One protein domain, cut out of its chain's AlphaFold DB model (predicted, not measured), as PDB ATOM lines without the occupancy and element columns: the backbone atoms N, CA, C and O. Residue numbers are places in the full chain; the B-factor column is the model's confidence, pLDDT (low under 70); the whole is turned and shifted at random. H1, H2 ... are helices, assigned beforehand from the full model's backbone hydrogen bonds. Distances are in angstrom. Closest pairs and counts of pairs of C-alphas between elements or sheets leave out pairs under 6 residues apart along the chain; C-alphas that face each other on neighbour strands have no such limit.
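This is residues 227 to 318 of the 320 residues of the protein "SWIRM domain-containing protein" of Gigaspora rosea (UniProt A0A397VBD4). One long helix, H2, runs along most of the longest axis; H1 meets its first residues at a corner, and the pair H3 and H4 sits by its middle, with H3 packing on it. Residues 227 to 253, with no named element, wind round the H1 end of the body. The printed part has 92 residues with four named helices in the order H1, H2, H3, H4 and no named strand; the class is all helix. It is compact, with a radius of gyration of the C-alphas of 13.0 A, and elongated, spanning 41 by 25 by 24 A.

The printed part starts at C-alpha 227, (98.359, 166.854, 128.991). H1 is residues 254 to 262, 12.4 A from first to last C-alpha. H2, residues 267 to 286, is 28.7 A long and starts at C-alpha 267, (91.457, 181.916, 125.043). H3 is residues 293 to 299. H4, residues 304 to 316, is 18.6 A long and ends at C-alpha 316, (106.651, 169.551, 127.947).

H1 and H2 only just touch, with 3 pairs of C-alphas within 8 A, and only at the corner by their link; the closest C-alphas, of Ala 260 and Tyr 270, are 6.1 A apart. Their lines are about perpendicular, at 74 degrees. H2 touches H3 with residues 276 to 280 alone, the closest C-alphas being Leu 277 and Ala 296, 6.1 A, at a steep tilt of 66 degrees, opposite ways. H3 touches H4, closest at the C-alphas of Gln 297 and Ser 307, 5.3 A. H2 and H4 are close but not clearly touching, 7.6 A between the C-alphas of Leu 277 and Trp 311. H1 and H4 are near each other; H1 and H3 are apart. Every O i to N i+4 pair is within hydrogen-bond range in H1, H2 and H4, and 2 of 3 in H3.

The C-alphas farthest apart, of His 245 and Met 288, are 41.4 A apart. The printed part has no cut. The links H1 to H2 and H3 to H4 are tight, and H2 to H3 is short. The mean pLDDT of the printed part is 93.7, and no printed residue is under 70.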
ATOM      1  N   LEU A 227      98.482 165.754 128.031       86.25
ATOM      2  CA  LEU A 227      98.359 166.854 128.991       86.25
ATOM      3  C   LEU A 227      97.965 166.392 130.388       86.25
ATOM      4  O   LEU A 227      98.532 166.915 131.343       86.25
ATOM      5  N   ASP A 228      97.051 165.430 130.531       85.12
ATOM      6  CA  ASP A 228      96.547 164.986 131.845       85.12
ATOM      7  C   ASP A 228      97.652 164.463 132.779       85.12
ATOM      8  O   ASP A 228      97.515 164.486 134.001       85.12
ATOM      9  N   ASN A 229      98.781 164.056 132.197       80.25
ATOM     10  CA  ASN A 229      99.953 163.541 132.893       80.25
ATOM     11  C   ASN A 229     101.032 164.622 133.167       80.25
ATOM     12  O   ASN A 229     102.035 164.347 133.835       80.25
ATOM     13  N   ILE A 230     100.862 165.862 132.680       82.38
ATOM     14  CA  ILE A 230     101.865 166.937 132.799       82.38
ATOM     15  C   ILE A 230     101.825 167.599 134.175       82.38
ATOM     16  O   ILE A 230     100.905 168.336 134.534       82.38
ATOM     17  N   ASN A 231     102.941 167.485 134.893       80.31
ATOM     18  CA  ASN A 231     103.239 168.358 136.023       80.31
ATOM     19  C   ASN A 231     103.692 169.741 135.513       80.31
ATOM     20  O   ASN A 231     104.840 169.918 135.099       80.31
ATOM     21  N   LEU A 232     102.785 170.725 135.540       78.88
ATOM     22  CA  LEU A 232     103.004 172.094 135.049       78.88
ATOM     23  C   LEU A 232     104.179 172.813 135.747       78.88
ATOM     24  O   LEU A 232     104.009 173.495 136.757       78.88
ATOM     25  N   ASN A 233     105.373 172.764 135.150       79.38
ATOM     26  CA  ASN A 233     106.560 173.495 135.621       79.38
ATOM     27  C   ASN A 233     106.731 174.865 134.924       79.38
ATOM     28  O   ASN A 233     107.843 175.369 134.725       79.38
ATOM     29  N   VAL A 234     105.622 175.496 134.529       80.81
ATOM     30  CA  VAL A 234     105.620 176.851 133.967       80.81
ATOM     31  C   VAL A 234     105.629 177.852 135.122       80.81
ATOM     32  O   VAL A 234     104.599 178.156 135.709       80.81
ATOM     33  N   LYS A 235     106.806 178.381 135.472       84.19
ATOM     34  CA  LYS A 235     106.934 179.443 136.490       84.19
ATOM     35  C   LYS A 235     106.840 180.830 135.851       84.19
ATOM     36  O   LYS A 235     107.583 181.130 134.912       84.19
ATOM     37  N   TRP A 236     105.963 181.679 136.386       88.00
ATOM     38  CA  TRP A 236     105.738 183.065 135.959       88.00
ATOM     39  C   TRP A 236     105.715 184.016 137.169       88.00
ATOM     40  O   TRP A 236     105.607 183.564 138.305       88.00
ATOM     41  N   LYS A 237     105.888 185.328 136.942       85.69
ATOM     42  CA  LYS A 237     106.113 186.320 138.018       85.69
ATOM     43  C   LYS A 237     104.864 187.048 138.517       85.69
ATOM     44  O   LYS A 237     104.913 187.622 139.598       85.69
ATOM     45  N   SER A 238     103.794 187.100 137.726       86.06
ATOM     46  CA  SER A 238     102.526 187.715 138.136       86.06
ATOM     47  C   SER A 238     101.523 186.653 138.553       86.06
ATOM     48  O   SER A 238     101.542 185.554 137.997       86.06
ATOM     49  N   ASN A 239     100.592 187.025 139.431       89.75
ATOM     50  CA  ASN A 239      99.397 186.231 139.702       89.75
ATOM     51  C   ASN A 239      98.685 185.862 138.379       89.75
ATOM     52  O   ASN A 239      98.708 186.676 137.439       89.75
ATOM     53  N   PRO A 240      98.063 184.673 138.289       93.50
ATOM     54  CA  PRO A 240      97.246 184.302 137.141       93.50
ATOM     55  C   PRO A 240      96.075 185.276 136.944       93.50
ATOM     56  O   PRO A 240      95.562 185.854 137.902       93.50
ATOM     57  N   LEU A 241      95.660 185.467 135.693       93.62
ATOM     58  CA  LEU A 241      94.446 186.201 135.338       93.62
ATOM     59  C   LEU A 241      93.264 185.231 135.314       93.62
ATOM     60  O   LEU A 241      93.342 184.201 134.649       93.62
ATOM     61  N   GLU A 242      92.161 185.556 135.980       94.69
ATOM     62  CA  GLU A 242      90.923 184.806 135.781       94.69
ATOM     63  C   GLU A 242      90.421 184.995 134.338       94.69
ATOM     64  O   GLU A 242      90.277 186.122 133.871       94.69
ATOM     65  N   ILE A 243      90.184 183.883 133.636       95.88
ATOM     66  CA  ILE A 243      89.739 183.853 132.230       95.88
ATOM     67  C   ILE A 243      88.471 183.006 132.012       95.88
ATOM     68  O   ILE A 243      88.033 182.849 130.877       95.88
ATOM     69  N   SER A 244      87.884 182.487 133.094       94.69
ATOM     70  CA  SER A 244      86.655 181.673 133.152       94.69
ATOM     71  C   SER A 244      85.463 182.297 132.415       94.69
ATOM     72  O   SER A 244      84.675 181.602 131.786       94.69
ATOM     73  N   HIS A 245      85.355 183.622 132.495       93.50
ATOM     74  CA  HIS A 245      84.283 184.448 131.944       93.50
ATOM     75  C   HIS A 245      84.568 184.957 130.518       93.50
ATOM     76  O   HIS A 245      83.808 185.775 129.998       93.50
ATOM     77  N   LEU A 246      85.687 184.561 129.898       94.31
ATOM     78  CA  LEU A 246      86.060 185.030 128.564       94.31
ATOM     79  C   LEU A 246      85.478 184.139 127.463       94.31
ATOM     80  O   LEU A 246      85.426 182.916 127.575       94.31
ATOM     81  N   LEU A 247      85.103 184.779 126.354       92.50
ATOM     82  CA  LEU A 247      84.602 184.114 125.155       92.50
ATOM     83  C   LEU A 247      85.566 183.002 124.695       92.50
ATOM     84  O   LEU A 247      86.782 183.216 124.641       92.50
ATOM     85  N   ARG A 248      85.004 181.840 124.330       92.75
ATOM     86  CA  ARG A 248      85.724 180.638 123.865       92.75
ATOM     87  C   ARG A 248      86.644 179.984 124.917       92.75
ATOM     88  O   ARG A 248      87.532 179.216 124.556       92.75
ATOM     89  N   TYR A 249      86.444 180.249 126.214       95.69
ATOM     90  CA  TYR A 249      87.152 179.551 127.303       95.69
ATOM     91  C   TYR A 249      86.942 178.026 127.269       95.69
ATOM     92  O   TYR A 249      87.877 177.273 127.524       95.69
ATOM     93  N   GLU A 250      85.743 177.573 126.891       94.81
ATOM     94  CA  GLU A 250      85.366 176.152 126.780       94.81
ATOM     95  C   GLU A 250      86.184 175.346 125.754       94.81
ATOM     96  O   GLU A 250      86.275 174.128 125.866       94.81
ATOM     97  N   ALA A 251      86.823 176.017 124.787       93.94
ATOM     98  CA  ALA A 251      87.692 175.395 123.787       93.94
ATOM     99  C   ALA A 251      89.138 175.168 124.281       93.94
ATOM    100  O   ALA A 251      89.988 174.710 123.517       93.94
ATOM    101  N   LEU A 252      89.449 175.513 125.538       95.06
ATOM    102  CA  LEU A 252      90.738 175.232 126.173       95.06
ATOM    103  C   LEU A 252      90.658 173.956 127.008       95.06
ATOM    104  O   LEU A 252      89.772 173.813 127.850       95.06
ATOM    105  N   HIS A 253      91.662 173.082 126.902       94.81
ATOM    106  CA  HIS A 253      91.808 172.033 127.906       94.81
ATOM    107  C   HIS A 253      92.145 172.638 129.287       94.81
ATOM    108  O   HIS A 253      92.797 173.677 129.383       94.81
ATOM    109  N   LYS A 254      91.757 171.982 130.389       93.94
ATOM    110  CA  LYS A 254      91.931 172.458 131.783       93.94
ATOM    111  C   LYS A 254      93.358 172.943 132.101       93.94
ATOM    112  O   LYS A 254      93.566 173.933 132.808       93.94
ATOM    113  N   ILE A 255      94.352 172.244 131.560       94.75
ATOM    114  CA  ILE A 255      95.778 172.550 131.732       94.75
ATOM    115  C   ILE A 255      96.211 173.726 130.841       94.75
ATOM    116  O   ILE A 255      96.961 174.595 131.286       94.75
ATOM    117  N   GLU A 256      95.659 173.840 129.633       95.88
ATOM    118  CA  GLU A 256      95.863 174.983 128.733       95.88
ATOM    119  C   GLU A 256      95.244 176.266 129.296       95.88
ATOM    120  O   GLU A 256      95.905 177.301 129.319       95.88
ATOM    121  N   ALA A 257      94.028 176.188 129.845       95.81
ATOM    122  CA  ALA A 257      93.373 177.270 130.577       95.81
ATOM    123  C   ALA A 257      94.232 177.768 131.751       95.81
ATOM    124  O   ALA A 257      94.394 178.974 131.943       95.81
ATOM    125  N   THR A 258      94.868 176.850 132.486       94.94
ATOM    126  CA  THR A 258      95.804 177.189 133.570       94.94
ATOM    127  C   THR A 258      97.035 177.944 133.040       94.94
ATOM    128  O   THR A 258      97.447 178.948 133.625       94.94
ATOM    129  N   VAL A 259      97.601 177.531 131.898       95.81
ATOM    130  CA  VAL A 259      98.746 178.213 131.258       95.81
ATOM    131  C   VAL A 259      98.349 179.567 130.655       95.81
ATOM    132  O   VAL A 259      99.081 180.544 130.822       95.81
ATOM    133  N   ALA A 260      97.193 179.667 129.997       96.56
ATOM    134  CA  ALA A 260      96.659 180.909 129.440       96.56
ATOM    135  C   ALA A 260      96.376 181.941 130.545       96.56
ATOM    136  O   ALA A 260      96.809 183.092 130.444       96.56
ATOM    137  N   SER A 261      95.752 181.501 131.644       96.50
ATOM    138  CA  SER A 261      95.543 182.277 132.870       96.50
ATOM    139  C   SER A 261      96.869 182.804 133.434       96.50
ATOM    140  O   SER A 261      97.038 184.014 133.615       96.50
ATOM    141  N   LEU A 262      97.852 181.921 133.636       95.94
ATOM    142  CA  LEU A 262      99.167 182.261 134.183       95.94
ATOM    143  C   LEU A 262      99.938 183.265 133.309       95.94
ATOM    144  O   LEU A 262     100.497 184.237 133.818       95.94
ATOM    145  N   LEU A 263      99.950 183.058 131.988       95.75
ATOM    146  CA  LEU A 263     100.595 183.955 131.022       95.75
ATOM    147  C   LEU A 263      99.749 185.197 130.698       95.75
ATOM    148  O   LEU A 263     100.198 186.066 129.943       95.75
ATOM    149  N   ARG A 264      98.550 185.320 131.281       95.50
ATOM    150  CA  ARG A 264      97.592 186.414 131.066       95.50
ATOM    151  C   ARG A 264      97.300 186.610 129.572       95.50
ATOM    152  O   ARG A 264      97.594 187.669 129.012       95.50
ATOM    153  N   LEU A 265      96.832 185.548 128.924       95.44
ATOM    154  CA  LEU A 265      96.377 185.491 127.532       95.44
ATOM    155  C   LEU A 265      94.869 185.212 127.514       95.44
ATOM    156  O   LEU A 265      94.376 184.477 128.367       95.44
ATOM    157  N   THR A 266      94.141 185.768 126.545       95.69
ATOM    158  CA  THR A 266      92.747 185.352 126.301       95.69
ATOM    159  C   THR A 266      92.706 183.962 125.643       95.69
ATOM    160  O   THR A 266      93.702 183.570 125.023       95.69
ATOM    161  N   PRO A 267      91.582 183.217 125.708       96.00
ATOM    162  CA  PRO A 267      91.457 181.916 125.043       96.00
ATOM    163  C   PRO A 267      91.799 181.968 123.550       96.00
ATOM    164  O   PRO A 267      92.600 181.170 123.072       96.00
ATOM    165  N   VAL A 268      91.303 182.989 122.841       94.25
ATOM    166  CA  VAL A 268      91.623 183.228 121.423       94.25
ATOM    167  C   VAL A 268      93.126 183.446 121.220       94.25
ATOM    168  O   VAL A 268      93.734 182.752 120.416       94.25
ATOM    169  N   GLN A 269      93.765 184.336 121.994       95.56
ATOM    170  CA  GLN A 269      95.214 184.574 121.889       95.56
ATOM    171  C   GLN A 269      96.041 183.310 122.152       95.56
ATOM    172  O   GLN A 269      97.081 183.115 121.518       95.56
ATOM    173  N   TYR A 270      95.602 182.463 123.086       97.00
ATOM    174  CA  TYR A 270      96.246 181.186 123.364       97.00
ATOM    175  C   TYR A 270      96.105 180.221 122.181       97.00
ATOM    176  O   TYR A 270      97.114 179.708 121.709       97.00
ATOM    177  N   LEU A 271      94.892 180.024 121.659       96.31
ATOM    178  CA  LEU A 271      94.617 179.080 120.571       96.31
ATOM    179  C   LEU A 271      95.262 179.512 119.246       96.31
ATOM    180  O   LEU A 271      95.926 178.699 118.607       96.31
ATOM    181  N   THR A 272      95.217 180.801 118.895       95.75
ATOM    182  CA  THR A 272      95.998 181.349 117.770       95.75
ATOM    183  C   THR A 272      97.498 181.082 117.953       95.75
ATOM    184  O   THR A 272      98.186 180.725 117.000       95.75
ATOM    185  N   SER A 273      98.019 181.187 119.184       96.88
ATOM    186  CA  SER A 273      99.430 180.892 119.468       96.88
ATOM    187  C   SER A 273      99.763 179.393 119.453       96.88
ATOM    188  O   SER A 273     100.877 179.030 119.078       96.88
ATOM    189  N   LYS A 274      98.814 178.529 119.840       96.44
ATOM    190  CA  LYS A 274      98.900 177.063 119.741       96.44
ATOM    191  C   LYS A 274      99.000 176.653 118.276       96.44
ATOM    192  O   LYS A 274      99.987 176.029 117.905       96.44
ATOM    193  N   TYR A 275      98.056 177.089 117.440       96.62
ATOM    194  CA  TYR A 275      98.073 176.813 116.003       96.62
ATOM    195  C   TYR A 275      99.400 177.236 115.356       96.62
ATOM    196  O   TYR A 275     100.114 176.393 114.819       96.62
ATOM    197  N   ILE A 276      99.780 178.514 115.493       96.31
ATOM    198  CA  ILE A 276     100.966 179.081 114.831       96.31
ATOM    199  C   ILE A 276     102.275 178.398 115.263       96.31
ATOM    200  O   ILE A 276     103.167 178.226 114.434       96.31
ATOM    201  N   LEU A 277     102.440 178.008 116.535       96.81
ATOM    202  CA  LEU A 277     103.669 177.320 116.961       96.81
ATOM    203  C   LEU A 277     103.743 175.866 116.482       96.81
ATOM    204  O   LEU A 277     104.844 175.394 116.206       96.81
ATOM    205  N   LEU A 278     102.606 175.175 116.389       96.81
ATOM    206  CA  LEU A 278     102.547 173.750 116.056       96.81
ATOM    207  C   LEU A 278     102.523 173.495 114.538       96.81
ATOM    208  O   LEU A 278     103.113 172.522 114.072       96.81
ATOM    209  N   SER A 279     101.933 174.391 113.741       96.25
ATOM    210  CA  SER A 279     102.110 174.376 112.281       96.25
ATOM    211  C   SER A 279     103.548 174.750 111.894       96.25
ATOM    212  O   SER A 279     104.154 174.103 111.039       96.25
ATOM    213  N   ALA A 280     104.156 175.722 112.588       96.12
ATOM    214  CA  ALA A 280     105.555 176.086 112.383       96.12
ATOM    215  C   ALA A 280     106.544 174.970 112.768       96.12
ATOM    216  O   ALA A 280     107.526 174.775 112.049       96.12
ATOM    217  N   SER A 281     106.320 174.225 113.862       96.31
ATOM    218  CA  SER A 281     107.202 173.104 114.229       96.31
ATOM    219  C   SER A 281     107.144 171.971 113.200       96.31
ATOM    220  O   SER A 281     108.190 171.428 112.845       96.31
ATOM    221  N   ARG A 282     105.960 171.686 112.634       95.62
ATOM    222  CA  ARG A 282     105.774 170.746 111.511       95.62
ATOM    223  C   ARG A 282     106.529 171.173 110.253       95.62
ATOM    224  O   ARG A 282     107.440 170.450 109.845       95.62
ATOM    225  N   ARG A 283     106.299 172.405 109.766       94.81
ATOM    226  CA  ARG A 283     107.036 172.999 108.626       94.81
ATOM    227  C   ARG A 283     108.566 172.964 108.827       94.81
ATOM    228  O   ARG A 283     109.320 172.835 107.865       94.81
ATOM    229  N   TYR A 284     109.056 173.052 110.069       96.25
ATOM    230  CA  TYR A 284     110.482 172.877 110.400       96.25
ATOM    231  C   TYR A 284     110.929 171.405 110.365       96.25
ATOM    232  O   TYR A 284     111.981 171.107 109.797       96.25
ATOM    233  N   LYS A 285     110.145 170.488 110.943       94.06
ATOM    234  CA  LYS A 285     110.425 169.044 111.003       94.06
ATOM    235  C   LYS A 285     110.473 168.402 109.614       94.06
ATOM    236  O   LYS A 285     111.388 167.629 109.349       94.06
ATOM    237  N   GLU A 286     109.552 168.769 108.726       95.19
ATOM    238  CA  GLU A 286     109.533 168.357 107.311       95.19
ATOM    239  C   GLU A 286     110.825 168.768 106.587       95.19
ATOM    240  O   GLU A 286     111.451 167.964 105.900       95.19
ATOM    241  N   ARG A 287     111.290 170.000 106.830       95.44
ATOM    242  CA  ARG A 287     112.556 170.545 106.307       95.44
ATOM    243  C   ARG A 287     113.803 170.022 107.051       95.44
ATOM    244  O   ARG A 287     114.906 170.498 106.795       95.44
ATOM    245  N   MET A 288     113.656 169.063 107.976       95.00
ATOM    246  CA  MET A 288     114.714 168.513 108.845       95.00
ATOM    247  C   MET A 288     115.459 169.577 109.686       95.00
ATOM    248  O   MET A 288     116.621 169.403 110.068       95.00
ATOM    249  N   LEU A 289     114.793 170.693 110.002       95.12
ATOM    250  CA  LEU A 289     115.338 171.811 110.771       95.12
ATOM    251  C   LEU A 289     114.896 171.756 112.246       95.12
ATOM    252  O   LEU A 289     113.718 171.562 112.537       95.12
ATOM    253  N   PRO A 290     115.795 172.002 113.220       95.25
ATOM    254  CA  PRO A 290     115.424 172.004 114.634       95.25
ATOM    255  C   PRO A 290     114.629 173.267 114.999       95.25
ATOM    256  O   PRO A 290     115.178 174.374 114.952       95.25
ATOM    257  N   PHE A 291     113.370 173.110 115.423       97.06
ATOM    258  CA  PHE A 291     112.490 174.212 115.829       97.06
ATOM    259  C   PHE A 291     112.890 174.805 117.189       97.06
ATOM    260  O   PHE A 291     112.565 174.293 118.263       97.06
ATOM    261  N   ARG A 292     113.647 175.906 117.165       97.12
ATOM    262  CA  ARG A 292     114.223 176.495 118.383       97.12
ATOM    263  C   ARG A 292     113.288 177.528 118.995       97.12
ATOM    264  O   ARG A 292     112.576 178.253 118.305       97.12
ATOM    265  N   LYS A 293     113.455 177.734 120.298       97.19
ATOM    266  CA  LYS A 293     112.875 178.846 121.064       97.19
ATOM    267  C   LYS A 293     113.000 180.218 120.378       97.19
ATOM    268  O   LYS A 293     112.078 181.022 120.462       97.19
ATOM    269  N   SER A 294     114.107 180.477 119.673       97.50
ATOM    270  CA  SER A 294     114.333 181.730 118.932       97.50
ATOM    271  C   SER A 294     113.428 181.934 117.717       97.50
ATOM    272  O   SER A 294     113.317 183.053 117.230       97.50
ATOM    273  N   ASP A 295     112.844 180.860 117.200       97.06
ATOM    274  CA  ASP A 295     112.034 180.837 115.987       97.06
ATOM    275  C   ASP A 295     110.560 180.918 116.391       97.06
ATOM    276  O   ASP A 295     109.854 181.813 115.936       97.06
ATOM    277  N   ALA A 296     110.155 180.145 117.404       96.75
ATOM    278  CA  ALA A 296     108.889 180.325 118.118       96.75
ATOM    279  C   ALA A 296     108.668 181.772 118.617       96.75
ATOM    280  O   ALA A 296     107.569 182.317 118.522       96.75
ATOM    281  N   GLN A 297     109.729 182.432 119.097       97.19
ATOM    282  CA  GLN A 297     109.701 183.844 119.499       97.19
ATOM    283  C   GLN A 297     109.507 184.844 118.345       97.19
ATOM    284  O   GLN A 297     109.163 185.989 118.626       97.19
ATOM    285  N   LYS A 298     109.727 184.446 117.084       95.69
ATOM    286  CA  LYS A 298     109.438 185.266 115.892       95.69
ATOM    287  C   LYS A 298     108.036 185.017 115.338       95.69
ATOM    288  O   LYS A 298     107.397 185.966 114.903       95.69
ATOM    289  N   MET A 299     107.580 183.760 115.356       94.56
ATOM    290  CA  MET A 299     106.283 183.361 114.792       94.56
ATOM    291  C   MET A 299     105.106 184.068 115.484       94.56
ATOM    292  O   MET A 299     104.127 184.434 114.839       94.56
ATOM    293  N   LEU A 300     105.192 184.285 116.803       94.69
ATOM    294  CA  LEU A 300     104.096 184.863 117.581       94.69
ATOM    295  C   LEU A 300     104.182 186.387 117.721       94.69
ATOM    296  O   LEU A 300     105.126 186.921 118.299       94.69
ATOM    297  N   LYS A 301     103.104 187.074 117.323       92.25
ATOM    298  CA  LYS A 301     102.887 188.527 117.476       92.25
ATOM    299  C   LYS A 301     102.520 188.930 118.928       92.25
ATOM    300  O   LYS A 301     101.630 189.748 119.137       92.25
ATOM    301  N   ILE A 302     103.185 188.348 119.935       93.50
ATOM    302  CA  ILE A 302     102.971 188.599 121.380       93.50
ATOM    303  C   ILE A 302     104.297 188.900 122.107       93.50
ATOM    304  O   ILE A 302     105.366 188.888 121.502       93.50
ATOM    305  N   ASP A 303     104.253 189.169 123.419       95.62
ATOM    306  CA  ASP A 303     105.471 189.375 124.217       95.62
ATOM    307  C   ASP A 303     106.429 188.166 124.169       95.62
ATOM    308  O   ASP A 303     106.052 187.020 124.425       95.62
ATOM    309  N   VAL A 304     107.709 188.458 123.931       95.88
ATOM    310  CA  VAL A 304     108.799 187.491 123.726       95.88
ATOM    311  C   VAL A 304     109.021 186.521 124.900       95.88
ATOM    312  O   VAL A 304     109.530 185.410 124.705       95.88
ATOM    313  N   ASN A 305     108.615 186.898 126.119       95.25
ATOM    314  CA  ASN A 305     108.686 186.057 127.315       95.25
ATOM    315  C   ASN A 305     107.455 185.145 127.439       95.25
ATOM    316  O   ASN A 305     107.579 184.026 127.935       95.25
ATOM    317  N   LYS A 306     106.287 185.566 126.936       95.56
ATOM    318  CA  LYS A 306     105.122 184.678 126.785       95.56
ATOM    319  C   LYS A 306     105.374 183.627 125.705       95.56
ATOM    320  O   LYS A 306     105.230 182.443 125.990       95.56
ATOM    321  N   SER A 307     105.869 184.024 124.527       97.00
ATOM    322  CA  SER A 307     106.257 183.089 123.452       97.00
ATOM    323  C   SER A 307     107.314 182.083 123.926       97.00
ATOM    324  O   SER A 307     107.223 180.890 123.646       97.00
ATOM    325  N   SER A 308     108.280 182.546 124.732       96.44
ATOM    326  CA  SER A 308     109.251 181.694 125.436       96.44
ATOM    327  C   SER A 308     108.589 180.620 126.304       96.44
ATOM    328  O   SER A 308     109.093 179.502 126.349       96.44
ATOM    329  N   LYS A 309     107.517 180.954 127.032       96.31
ATOM    330  CA  LYS A 309     106.834 180.019 127.936       96.31
ATOM    331  C   LYS A 309     105.860 179.085 127.228       96.31
ATOM    332  O   LYS A 309     105.763 177.940 127.649       96.31
ATOM    333  N   LEU A 310     105.227 179.517 126.140       97.06
ATOM    334  CA  LEU A 310     104.447 178.621 125.281       97.06
ATOM    335  C   LEU A 310     105.342 177.565 124.615       97.06
ATOM    336  O   LEU A 310     105.008 176.389 124.656       97.06
ATOM    337  N   TRP A 311     106.522 177.945 124.104       97.31
ATOM    338  CA  TRP A 311     107.492 176.978 123.564       97.31
ATOM    339  C   TRP A 311     107.990 175.985 124.631       97.31
ATOM    340  O   TRP A 311     108.064 174.788 124.375       97.31
ATOM    341  N   GLU A 312     108.277 176.453 125.854       95.62
ATOM    342  CA  GLU A 312     108.641 175.567 126.973       95.62
ATOM    343  C   GLU A 312     107.495 174.617 127.376       95.62
ATOM    344  O   GLU A 312     107.760 173.462 127.700       95.62
ATOM    345  N   PHE A 313     106.238 175.072 127.332       95.56
ATOM    346  CA  PHE A 313     105.061 174.254 127.648       95.56
ATOM    347  C   PHE A 313     104.742 173.220 126.556       95.56
ATOM    348  O   PHE A 313     104.587 172.045 126.867       95.56
ATOM    349  N   PHE A 314     104.701 173.607 125.278       95.44
ATOM    350  CA  PHE A 314     104.424 172.664 124.187       95.44
ATOM    351  C   PHE A 314     105.546 171.622 124.016       95.44
ATOM    352  O   PHE A 314     105.277 170.487 123.628       95.44
ATOM    353  N   GLY A 315     106.785 171.956 124.402       93.44
ATOM    354  CA  GLY A 315     107.864 170.976 124.556       93.44
ATOM    355  C   GLY A 315     107.636 169.991 125.714       93.44
ATOM    356  O   GLY A 315     107.926 168.810 125.568       93.44
ATOM    357  N   GLN A 316     107.065 170.438 126.842       92.19
ATOM    358  CA  GLN A 316     106.651 169.551 127.947       92.19
ATOM    359  C   GLN A 316     105.461 168.652 127.568       92.19
ATOM    360  O   GLN A 316     105.377 167.534 128.063       92.19
ATOM    361  N   ALA A 317     104.587 169.109 126.665       91.56
ATOM    362  CA  ALA A 317     103.484 168.324 126.101       91.56
ATOM    363  C   ALA A 317     103.895 167.352 124.979       91.56
ATOM    364  O   ALA A 317     103.048 166.618 124.470       91.56
ATOM    365  N   ASN A 318     105.180 167.338 124.598       91.56
ATOM    366  CA  ASN A 318     105.721 166.544 123.491       91.56
ATOM    367  C   ASN A 318     105.026 166.830 122.136       91.56
ATOM    368  O   ASN A 318     104.822 165.931 121.322       91.56
TER     369      ASN A 318